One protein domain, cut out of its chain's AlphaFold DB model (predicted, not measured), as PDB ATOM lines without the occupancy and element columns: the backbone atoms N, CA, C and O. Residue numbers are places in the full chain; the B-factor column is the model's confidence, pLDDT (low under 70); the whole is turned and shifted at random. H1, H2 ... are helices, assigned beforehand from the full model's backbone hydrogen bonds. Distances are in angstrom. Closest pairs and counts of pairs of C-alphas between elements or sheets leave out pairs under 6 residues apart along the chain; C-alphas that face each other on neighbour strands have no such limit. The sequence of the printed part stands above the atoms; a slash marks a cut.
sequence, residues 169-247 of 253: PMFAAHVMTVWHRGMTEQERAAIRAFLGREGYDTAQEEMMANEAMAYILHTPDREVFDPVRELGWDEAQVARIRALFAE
ATOM      1  N   PRO A 169      35.636  -1.319  19.213       93.94
ATOM      2  CA  PRO A 169      34.867  -0.974  20.414       93.94
ATOM      3  C   PRO A 169      33.928  -2.079  20.905       93.94
ATOM      4  O   PRO A 169      33.738  -2.242  22.106       93.94
ATOM      5  N   MET A 170      33.346  -2.856  19.985       94.38
ATOM      6  CA  MET A 170      32.466  -3.973  20.343       94.38
ATOM      7  C   MET A 170      33.236  -5.132  20.979       94.38
ATOM      8  O   MET A 170      32.721  -5.767  21.894       94.38
ATOM      9  N   PHE A 171      34.465  -5.387  20.524       95.31
ATOM     10  CA  PHE A 171      35.325  -6.409  21.115       95.31
ATOM     11  C   PHE A 171      35.789  -5.972  22.508       95.31
ATOM     12  O   PHE A 171      35.623  -6.720  23.466       95.31
ATOM     13  N   ALA A 172      36.233  -4.719  22.660       96.00
ATOM     14  CA  ALA A 172      36.574  -4.157  23.966       96.00
ATOM     15  C   ALA A 172      35.396  -4.229  24.952       96.00
ATOM     16  O   ALA A 172      35.547  -4.695  26.079       96.00
ATOM     17  N   ALA A 173      34.193  -3.834  24.521       96.50
ATOM     18  CA  ALA A 173      32.990  -3.908  25.350       96.50
ATOM     19  C   ALA A 173      32.641  -5.349  25.765       96.50
ATOM     20  O   ALA A 173      32.188  -5.569  26.894       96.50
ATOM     21  N   HIS A 174      32.869  -6.329  24.884       96.94
ATOM     22  CA  HIS A 174      32.713  -7.751  25.200       96.94
ATOM     23  C   HIS A 174      33.721  -8.201  26.260       96.94
ATOM     24  O   HIS A 174      33.314  -8.715  27.301       96.94
ATOM     25  N   VAL A 175      35.011  -7.908  26.069       97.50
ATOM     26  CA  VAL A 175      36.080  -8.212  27.036       97.50
ATOM     27  C   VAL A 175      35.775  -7.611  28.410       97.50
ATOM     28  O   VAL A 175      35.822  -8.318  29.416       97.50
ATOM     29  N   MET A 176      35.359  -6.343  28.463       98.00
ATOM     30  CA  MET A 176      34.963  -5.688  29.715       98.00
ATOM     31  C   MET A 176      33.724  -6.336  30.348       98.00
ATOM     32  O   MET A 176      33.620  -6.434  31.572       98.00
ATOM     33  N   THR A 177      32.775  -6.809  29.537       97.56
ATOM     34  CA  THR A 177      31.591  -7.526  30.031       97.56
ATOM     35  C   THR A 177      31.981  -8.863  30.649       97.56
ATOM     36  O   THR A 177      31.523  -9.171  31.750       97.56
ATOM     37  N   VAL A 178      32.852  -9.632  29.991       97.31
ATOM     38  CA  VAL A 178      33.384 -10.888  30.535       97.31
ATOM     39  C   VAL A 178      34.131 -10.611  31.836       97.31
ATOM     40  O   VAL A 178      33.797 -11.215  32.854       97.31
ATOM     41  N   TRP A 179      35.041  -9.634  31.850       97.94
ATOM     42  CA  TRP A 179      35.789  -9.244  33.045       97.94
ATOM     43  C   TRP A 179      34.874  -8.908  34.226       97.94
ATOM     44  O   TRP A 179      35.024  -9.473  35.308       97.94
ATOM     45  N   HIS A 180      33.883  -8.033  34.037       97.69
ATOM     46  CA  HIS A 180      33.034  -7.568  35.136       97.69
ATOM     47  C   HIS A 180      31.919  -8.543  35.530       97.69
ATOM     48  O   HIS A 180      31.546  -8.591  36.703       97.69
ATOM     49  N   ARG A 181      31.345  -9.274  34.569       96.75
ATOM     50  CA  ARG A 181      30.118 -10.066  34.777       96.75
ATOM     51  C   ARG A 181      30.308 -11.565  34.591       96.75
ATOM     52  O   ARG A 181      29.570 -12.329  35.203       96.75
ATOM     53  N   GLY A 182      31.251 -11.976  33.748       96.00
ATOM     54  CA  GLY A 182      31.572 -13.385  33.512       96.00
ATOM     55  C   GLY A 182      32.520 -13.961  34.564       96.00
ATOM     56  O   GLY A 182      32.386 -15.123  34.940       96.00
ATOM     57  N   MET A 183      33.448 -13.143  35.067       97.62
ATOM     58  CA  MET A 183      34.428 -13.558  36.071       97.62
ATOM     59  C   MET A 183      33.940 -13.284  37.495       97.62
ATOM     60  O   MET A 183      33.259 -12.292  37.779       97.62
ATOM     61  N   THR A 184      34.341 -14.145  38.423       97.94
ATOM     62  CA  THR A 184      34.202 -13.894  39.859       97.94
ATOM     63  C   THR A 184      35.288 -12.934  40.352       97.94
ATOM     64  O   THR A 184      36.323 -12.752  39.711       97.94
ATOM     65  N   GLU A 185      35.089 -12.333  41.529       97.69
ATOM     66  CA  GLU A 185      36.127 -11.472  42.111       97.69
ATOM     67  C   GLU A 185      37.393 -12.251  42.476       97.69
ATOM     68  O   GLU A 185      38.488 -11.722  42.342       97.69
ATOM     69  N   GLN A 186      37.268 -13.521  42.872       97.81
ATOM     70  CA  GLN A 186      38.426 -14.370  43.154       97.81
ATOM     71  C   GLN A 186      39.296 -14.570  41.904       97.81
ATOM     72  O   GLN A 186      40.521 -14.511  41.988       97.81
ATOM     73  N   GLU A 187      38.673 -14.758  40.741       98.06
ATOM     74  CA  GLU A 187      39.381 -14.907  39.467       98.06
ATOM     75  C   GLU A 187      40.060 -13.607  39.039       98.06
ATOM     76  O   GLU A 187      41.241 -13.618  38.694       98.06
ATOM     77  N   ARG A 188      39.358 -12.471  39.138       98.31
ATOM     78  CA  ARG A 188      39.966 -11.158  38.875       98.31
ATOM     79  C   ARG A 188      41.121 -10.866  39.828       98.31
ATOM     80  O   ARG A 188      42.161 -10.383  39.394       98.31
ATOM     81  N   ALA A 189      40.973 -11.185  41.112       98.00
ATOM     82  CA  ALA A 189      42.023 -11.000  42.107       98.00
ATOM     83  C   ALA A 189      43.268 -11.849  41.801       98.00
ATOM     84  O   ALA A 189      44.378 -11.344  41.950       98.00
ATOM     85  N   ALA A 190      43.103 -13.089  41.326       98.06
ATOM     86  CA  ALA A 190      44.224 -13.927  40.896       98.06
ATOM     87  C   ALA A 190      44.995 -13.293  39.725       98.06
ATOM     88  O   ALA A 190      46.224 -13.251  39.748       98.06
ATOM     89  N   ILE A 191      44.280 -12.725  38.751       97.94
ATOM     90  CA  ILE A 191      44.888 -12.021  37.613       97.94
ATOM     91  C   ILE A 191      45.597 -10.745  38.061       97.94
ATOM     92  O   ILE A 191      46.762 -10.559  37.723       97.94
ATOM     93  N   ARG A 192      44.951  -9.894  38.870       98.06
ATOM     94  CA  ARG A 192      45.601  -8.686  39.411       98.06
ATOM     95  C   ARG A 192      46.853  -9.046  40.213       98.06
ATOM     96  O   ARG A 192      47.861  -8.360  40.115       98.06
ATOM     97  N   ALA A 193      46.818 -10.139  40.979       97.25
ATOM     98  CA  ALA A 193      47.980 -10.617  41.720       97.25
ATOM     99  C   ALA A 193      49.100 -11.129  40.803       97.25
ATOM    100  O   ALA A 193      50.266 -10.939  41.135       97.25
ATOM    101  N   PHE A 194      48.775 -11.784  39.686       96.62
ATOM    102  CA  PHE A 194      49.748 -12.172  38.662       96.62
ATOM    103  C   PHE A 194      50.371 -10.943  37.991       96.62
ATOM    104  O   PHE A 194      51.572 -10.738  38.117       96.62
ATOM    105  N   LEU A 195      49.559 -10.057  37.414       95.25
ATOM    106  CA  LEU A 195      50.035  -8.854  36.721       95.25
ATOM    107  C   LEU A 195      50.782  -7.890  37.655       95.25
ATOM    108  O   LEU A 195      51.758  -7.258  37.261       95.25
ATOM    109  N   GLY A 196      50.386  -7.815  38.926       94.38
ATOM    110  CA  GLY A 196      51.115  -7.046  39.932       94.38
ATOM    111  C   GLY A 196      52.529  -7.578  40.197       94.38
ATOM    112  O   GLY A 196      53.421  -6.782  40.486       94.38
ATOM    113  N   ARG A 197      52.769  -8.895  40.070       93.12
ATOM    114  CA  ARG A 197      54.129  -9.471  40.139       93.12
ATOM    115  C   ARG A 197      54.966  -9.101  38.915       93.12
ATOM    116  O   ARG A 197      56.154  -8.854  39.081       93.12
ATOM    117  N   GLU A 198      54.328  -8.971  37.753       89.00
ATOM    118  CA  GLU A 198      54.941  -8.489  36.503       89.00
ATOM    119  C   GLU A 198      55.153  -6.953  36.486       89.00
ATOM    120  O   GLU A 198      55.719  -6.382  35.551       89.00
ATOM    121  N   GLY A 199      54.733  -6.250  37.547       88.12
ATOM    122  CA  GLY A 199      54.982  -4.819  37.747       88.12
ATOM    123  C   GLY A 199      53.922  -3.881  37.159       88.12
ATOM    124  O   GLY A 199      54.120  -2.660  37.173       88.12
ATOM    125  N   TYR A 200      52.797  -4.422  36.683       90.62
ATOM    126  CA  TYR A 200      51.671  -3.627  36.196       90.62
ATOM    127  C   TYR A 200      50.952  -2.881  37.322       90.62
ATOM    128  O   TYR A 200      50.820  -3.354  38.457       90.62
ATOM    129  N   ASP A 201      50.406  -1.718  36.983       89.81
ATOM    130  CA  ASP A 201      49.494  -0.984  37.852       89.81
ATOM    131  C   ASP A 201      48.094  -1.602  37.884       89.81
ATOM    132  O   ASP A 201      47.240  -1.364  37.026       89.81
ATOM    133  N   THR A 202      47.851  -2.369  38.942       93.94
ATOM    134  CA  THR A 202      46.592  -3.093  39.161       93.94
ATOM    135  C   THR A 202      45.375  -2.209  39.448       93.94
ATOM    136  O   THR A 202      44.260  -2.728  39.493       93.94
ATOM    137  N   ALA A 203      45.546  -0.891  39.621       92.44
ATOM    138  CA  ALA A 203      44.421   0.035  39.758       92.44
ATOM    139  C   ALA A 203      43.730   0.331  38.410       92.44
ATOM    140  O   ALA A 203      42.612   0.852  38.386       92.44
ATOM    141  N   GLN A 204      44.375  -0.001  37.285       92.19
ATOM    142  CA  GLN A 204      43.851   0.234  35.941       92.19
ATOM    143  C   GLN A 204      42.953  -0.924  35.486       92.19
ATOM    144  O   GLN A 204      43.397  -1.843  34.806       92.19
ATOM    145  N   GLU A 205      41.667  -0.880  35.842       94.62
ATOM    146  CA  GLU A 205      40.704  -1.956  35.532       94.62
ATOM    147  C   GLU A 205      40.640  -2.337  34.043       94.62
ATOM    148  O   GLU A 205      40.612  -3.521  33.722       94.62
ATOM    149  N   GLU A 206      40.651  -1.357  33.133       95.81
ATOM    150  CA  GLU A 206      40.640  -1.632  31.688       95.81
ATOM    151  C   GLU A 206      41.892  -2.404  31.247       95.81
ATOM    152  O   GLU A 206      41.791  -3.359  30.481       95.81
ATOM    153  N   MET A 207      43.063  -2.038  31.781       95.19
ATOM    154  CA  MET A 207      44.320  -2.743  31.522       95.19
ATOM    155  C   MET A 207      44.256  -4.175  32.051       95.19
ATOM    156  O   MET A 207      44.599  -5.099  31.327       95.19
ATOM    157  N   MET A 208      43.741  -4.387  33.266       97.44
ATOM    158  CA  MET A 208      43.610  -5.736  33.830       97.44
ATOM    159  C   MET A 208      42.713  -6.636  32.972       97.44
ATOM    160  O   MET A 208      43.039  -7.803  32.765       97.44
ATOM    161  N   ALA A 209      41.610  -6.102  32.442       97.88
ATOM    162  CA  ALA A 209      40.725  -6.837  31.543       97.88
ATOM    163  C   ALA A 209      41.379  -7.136  30.181       97.88
ATOM    164  O   ALA A 209      41.229  -8.243  29.658       97.88
ATOM    165  N   ASN A 210      42.111  -6.168  29.623       97.25
ATOM    166  CA  ASN A 210      42.849  -6.311  28.368       97.25
ATOM    167  C   ASN A 210      43.939  -7.396  28.476       97.25
ATOM    168  O   ASN A 210      43.973  -8.324  27.671       97.25
ATOM    169  N   GLU A 211      44.759  -7.342  29.527       96.88
ATOM    170  CA  GLU A 211      45.786  -8.347  29.835       96.88
ATOM    171  C   GLU A 211      45.181  -9.733  30.086       96.88
ATOM    172  O   GLU A 211      45.648 -10.736  29.544       96.88
ATOM    173  N   ALA A 212      44.095  -9.810  30.866       96.75
ATOM    174  CA  ALA A 212      43.393 -11.066  31.121       96.75
ATOM    175  C   ALA A 212      42.991 -11.769  29.819       96.75
ATOM    176  O   ALA A 212      43.225 -12.968  29.662       96.75
ATOM    177  N   MET A 213      42.397 -11.020  28.887       96.44
ATOM    178  CA  MET A 213      42.010 -11.536  27.578       96.44
ATOM    179  C   MET A 213      43.232 -12.036  26.800       96.44
ATOM    180  O   MET A 213      43.232 -13.184  26.342       96.44
ATOM    181  N   ALA A 214      44.291 -11.229  26.713       95.75
ATOM    182  CA  ALA A 214      45.470 -11.567  25.927       95.75
ATOM    183  C   ALA A 214      46.181 -12.823  26.463       95.75
ATOM    184  O   ALA A 214      46.439 -13.755  25.699       95.75
ATOM    185  N   TYR A 215      46.403 -12.929  27.776       95.75
ATOM    186  CA  TYR A 215      47.011 -14.119  28.380       95.75
ATOM    187  C   TYR A 215      46.128 -15.370  28.260       95.75
ATOM    188  O   TYR A 215      46.602 -16.442  27.880       95.75
ATOM    189  N   ILE A 216      44.830 -15.269  28.566       94.31
ATOM    190  CA  ILE A 216      43.963 -16.453  28.672       94.31
ATOM    191  C   ILE A 216      43.588 -17.014  27.296       94.31
ATOM    192  O   ILE A 216      43.575 -18.242  27.121       94.31
ATOM    193  N   LEU A 217      43.270 -16.140  26.337       91.00
ATOM    194  CA  LEU A 217      42.788 -16.528  25.010       91.00
ATOM    195  C   LEU A 217      43.922 -16.569  23.975       91.00
ATOM    196  O   LEU A 217      44.001 -17.510  23.180       91.00
ATOM    197  N   HIS A 218      44.839 -15.603  24.021       90.06
ATOM    198  CA  HIS A 218      45.863 -15.416  22.990       90.06
ATOM    199  C   HIS A 218      47.266 -15.886  23.410       90.06
ATOM    200  O   HIS A 218      48.165 -15.873  22.571       90.06
ATOM    201  N   THR A 219      47.418 -16.481  24.606       90.50
ATOM    202  CA  THR A 219      48.643 -17.190  25.051       90.50
ATOM    203  C   THR A 219      48.389 -18.635  25.568       90.50
ATOM    204  O   THR A 219      48.712 -18.964  26.701       90.50
ATOM    205  N   PRO A 220      47.819 -19.565  24.767       85.31
ATOM    206  CA  PRO A 220      47.653 -20.988  25.085       85.31
ATOM    207  C   PRO A 220      48.940 -21.793  25.272       85.31
ATOM    208  O   PRO A 220      48.846 -22.930  25.733       85.31
ATOM    209  N   ASP A 221      50.102 -21.267  24.878       88.38
ATOM    210  CA  ASP A 221      51.362 -21.972  25.089       88.38
ATOM    211  C   ASP A 221      51.727 -21.925  26.575       88.38
ATOM    212  O   ASP A 221      52.011 -20.858  27.122       88.38
ATOM    213  N   ARG A 222      51.718 -23.094  27.221       89.38
ATOM    214  CA  ARG A 222      51.981 -23.240  28.656       89.38
ATOM    215  C   ARG A 222      53.432 -22.984  29.038       89.38
ATOM    216  O   ARG A 222      53.703 -22.762  30.216       89.38
ATOM    217  N   GLU A 223      54.354 -23.000  28.078       87.62
ATOM    218  CA  GLU A 223      55.723 -22.559  28.339       87.62
ATOM    219  C   GLU A 223      55.780 -21.041  28.555       87.62
ATOM    220  O   GLU A 223      56.585 -20.574  29.357       87.62
ATOM    221  N   VAL A 224      54.877 -20.290  27.909       88.44
ATOM    222  CA  VAL A 224      54.775 -18.827  28.023       88.44
ATOM    223  C   VAL A 224      53.850 -18.420  29.171       88.44
ATOM    224  O   VAL A 224      54.213 -17.580  29.987       88.44
ATOM    225  N   PHE A 225      52.660 -19.021  29.261       93.69
ATOM    226  CA  PHE A 225      51.696 -18.749  30.325       93.69
ATOM    227  C   PHE A 225      50.866 -19.992  30.649       93.69
ATOM    228  O   PHE A 225      50.125 -20.507  29.810       93.69
ATOM    229  N   ASP A 226      50.943 -20.454  31.897       95.31
ATOM    230  CA  ASP A 226      50.105 -21.544  32.392       95.31
ATOM    231  C   ASP A 226      49.138 -21.034  33.470       95.31
ATOM    232  O   ASP A 226      49.548 -20.850  34.616       95.31
ATOM    233  N   PRO A 227      47.842 -20.856  33.159       95.19
ATOM    234  CA  PRO A 227      46.860 -20.368  34.125       95.19
ATOM    235  C   PRO A 227      46.779 -21.208  35.409       95.19
ATOM    236  O   PRO A 227      46.490 -20.674  36.478       95.19
ATOM    237  N   VAL A 228      47.046 -22.517  35.328       95.31
ATOM    238  CA  VAL A 228      47.002 -23.401  36.502       95.31
ATOM    239  C   VAL A 228      48.146 -23.068  37.455       95.31
ATOM    240  O   VAL A 228      47.944 -22.960  38.663       95.31
ATOM    241  N   ARG A 229      49.345 -22.843  36.909       95.94
ATOM    242  CA  ARG A 229      50.538 -22.483  37.681       95.94
ATOM    243  C   ARG A 229      50.504 -21.029  38.148       95.94
ATOM    244  O   ARG A 229      50.786 -20.758  39.310       95.94
ATOM    245  N   GLU A 230      50.170 -20.108  37.250       96.25
ATOM    246  CA  GLU A 230      50.313 -18.665  37.473       96.25
ATOM    247  C   GLU A 230      49.139 -18.048  38.244       96.25
ATOM    248  O   GLU A 230      49.338 -17.114  39.033       96.25
ATOM    249  N   LEU A 231      47.923 -18.571  38.029       96.75
ATOM    250  CA  LEU A 231      46.683 -18.076  38.644       96.75
ATOM    251  C   LEU A 231      46.116 -19.024  39.710       96.75
ATOM    252  O   LEU A 231      45.224 -18.626  40.461       96.75
ATOM    253  N   GLY A 232      46.606 -20.267  39.791       96.56
ATOM    254  CA  GLY A 232      46.096 -21.273  40.729       96.56
ATOM    255  C   GLY A 232      44.697 -21.790  40.381       96.56
ATOM    256  O   GLY A 232      43.982 -22.259  41.265       96.56
ATOM    257  N   TRP A 233      44.276 -21.654  39.123       96.69
ATOM    258  CA  TRP A 233      42.989 -22.160  38.643       96.69
ATOM    259  C   TRP A 233      43.065 -23.651  38.308       96.69
ATOM    260  O   TRP A 233      44.132 -24.171  37.999       96.69
ATOM    261  N   ASP A 234      41.927 -24.339  38.318       96.81
ATOM    262  CA  ASP A 234      41.811 -25.669  37.723       96.81
ATOM    263  C   ASP A 234      41.489 -25.604  36.214       96.81
ATOM    264  O   ASP A 234      41.107 -24.568  35.664       96.81
ATOM    265  N   GLU A 235      41.644 -26.732  35.518       95.19
ATOM    266  CA  GLU A 235      41.410 -26.812  34.067       95.19
ATOM    267  C   GLU A 235      39.963 -26.476  33.671       95.19
ATOM    268  O   GLU A 235      39.720 -25.939  32.588       95.19
ATOM    269  N   ALA A 236      38.988 -26.765  34.539       96.94
ATOM    270  CA  ALA A 236      37.584 -26.475  34.267       96.94
ATOM    271  C   ALA A 236      37.307 -24.967  34.346       96.94
ATOM    272  O   ALA A 236      36.582 -24.431  33.505       96.94
ATOM    273  N   GLN A 237      37.922 -24.270  35.304       96.38
ATOM    274  CA  GLN A 237      37.896 -22.814  35.402       96.38
ATOM    275  C   GLN A 237      38.529 -22.178  34.162       96.38
ATOM    276  O   GLN A 237      37.906 -21.321  33.538       96.38
ATOM    277  N   VAL A 238      39.710 -22.643  33.742       95.88
ATOM    278  CA  VAL A 238      40.386 -22.138  32.533       95.88
ATOM    279  C   VAL A 238      39.514 -22.324  31.293       95.88
ATOM    280  O   VAL A 238      39.298 -21.372  30.540       95.88
ATOM    281  N   ALA A 239      38.976 -23.529  31.087       95.69
ATOM    282  CA  ALA A 239      38.104 -23.828  29.955       95.69
ATOM    283  C   ALA A 239      36.839 -22.958  29.962       95.69
ATOM    284  O   ALA A 239      36.456 -22.427  28.920       95.69
ATOM    285  N   ARG A 240      36.226 -22.753  31.134       96.62
ATOM    286  CA  ARG A 240      35.055 -21.884  31.291       96.62
ATOM    287  C   ARG A 240      35.367 -20.437  30.926       96.62
ATOM    288  O   ARG A 240      34.599 -19.827  30.192       96.62
ATOM    289  N   ILE A 241      36.466 -19.878  31.427       96.06
ATOM    290  CA  ILE A 241      36.813 -18.473  31.170       96.06
ATOM    291  C   ILE A 241      37.174 -18.266  29.695       96.06
ATOM    292  O   ILE A 241      36.715 -17.303  29.087       96.06
ATOM    293  N   ARG A 242      37.900 -19.209  29.079       95.38
ATOM    294  CA  ARG A 242      38.134 -19.202  27.625       95.38
ATOM    295  C   ARG A 242      36.829 -19.253  26.835       95.38
ATOM    296  O   ARG A 242      36.675 -18.498  25.879       95.38
ATOM    297  N   ALA A 243      35.888 -20.103  27.246       95.06
ATOM    298  CA  ALA A 243      34.576 -20.177  26.616       95.06
ATOM    299  C   ALA A 243      33.810 -18.854  26.745       95.06
ATOM    300  O   ALA A 243      33.242 -18.414  25.759       95.06
ATOM    301  N   LEU A 244      33.857 -18.178  27.898       95.00
ATOM    302  CA  LEU A 244      33.215 -16.870  28.081       95.00
ATOM    303  C   LEU A 244      33.809 -15.782  27.181       95.00
ATOM    304  O   LEU A 244      33.067 -14.953  26.662       95.00
ATOM    305  N   PHE A 245      35.130 -15.775  26.985       93.00
ATOM    306  CA  PHE A 245      35.748 -14.845  26.042       93.00
ATOM    307  C   PHE A 245      35.371 -15.160  24.591       93.00
ATOM    308  O   PHE A 245      35.111 -14.228  23.840       93.00
ATOM    309  N   ALA A 246      35.289 -16.436  24.208       90.00
ATOM    310  CA  ALA A 246      34.948 -16.842  22.843       90.00
ATOM    311  C   ALA A 246      33.445 -16.725  22.517       90.00
ATOM    312  O   ALA A 246      33.067 -16.378  21.399       90.00
ATOM    313  N   GLU A 247      32.570 -17.032  23.474       89.62
ATOM    314  CA  GLU A 247      31.123 -17.031  23.289       89.62
ATOM    315  C   GLU A 247      30.596 -15.598  23.194       89.62
ATOM    316  O   GLU A 247      30.750 -14.793  24.107       89.62
TER     317      GLU A 247
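AT A GLANCE: This is residues 169 to 247 of the 253 residues of an uncharacterized protein of Roseococcus suduntuyensis (UniProt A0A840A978). Helices H1, H2 and H5 pack round H3, which lies nearest the middle and crosses each at a wide angle; short H4 bridges H2 and H5. The printed part has 79 residues with five named helices, H1 to H5, and no named strand: all helix, compact, radius of gyration of the C-alphas 11.6 A, spans 31 by 27 by 21 A.

IN THESE COORDINATES: H1, residues 169 to 182, begins at C-alpha 169 (34.867, -0.974, 20.414) and is 18.3 A long. H2, 185 to 197, is 18.2 A; H3, 205 to 218, 19.1 A; H4 is 227 to 231. H5, 235 to 246, 16.3 A, ends at C-alpha 246 (34.948, -16.842, 22.843).

HOW THE PARTS SIT: H1 touches H3 about perpendicular, at 86 degrees, closest C-alphas Trp 179 and Ala 209, 5.7 A. Residues 241 to 245 of H5 touch H1, closest C-alphas Val 178 and Phe 245, 6.4 A. H2 and H5 are apart. In the five helices every O i to N i+4 pair is within hydrogen-bond range.

THE WHOLE: The farthest C-alphas, Pro 169 and Arg 229, are 31.7 A apart. The printed part has no cut, no long link and no residue under pLDDT 70.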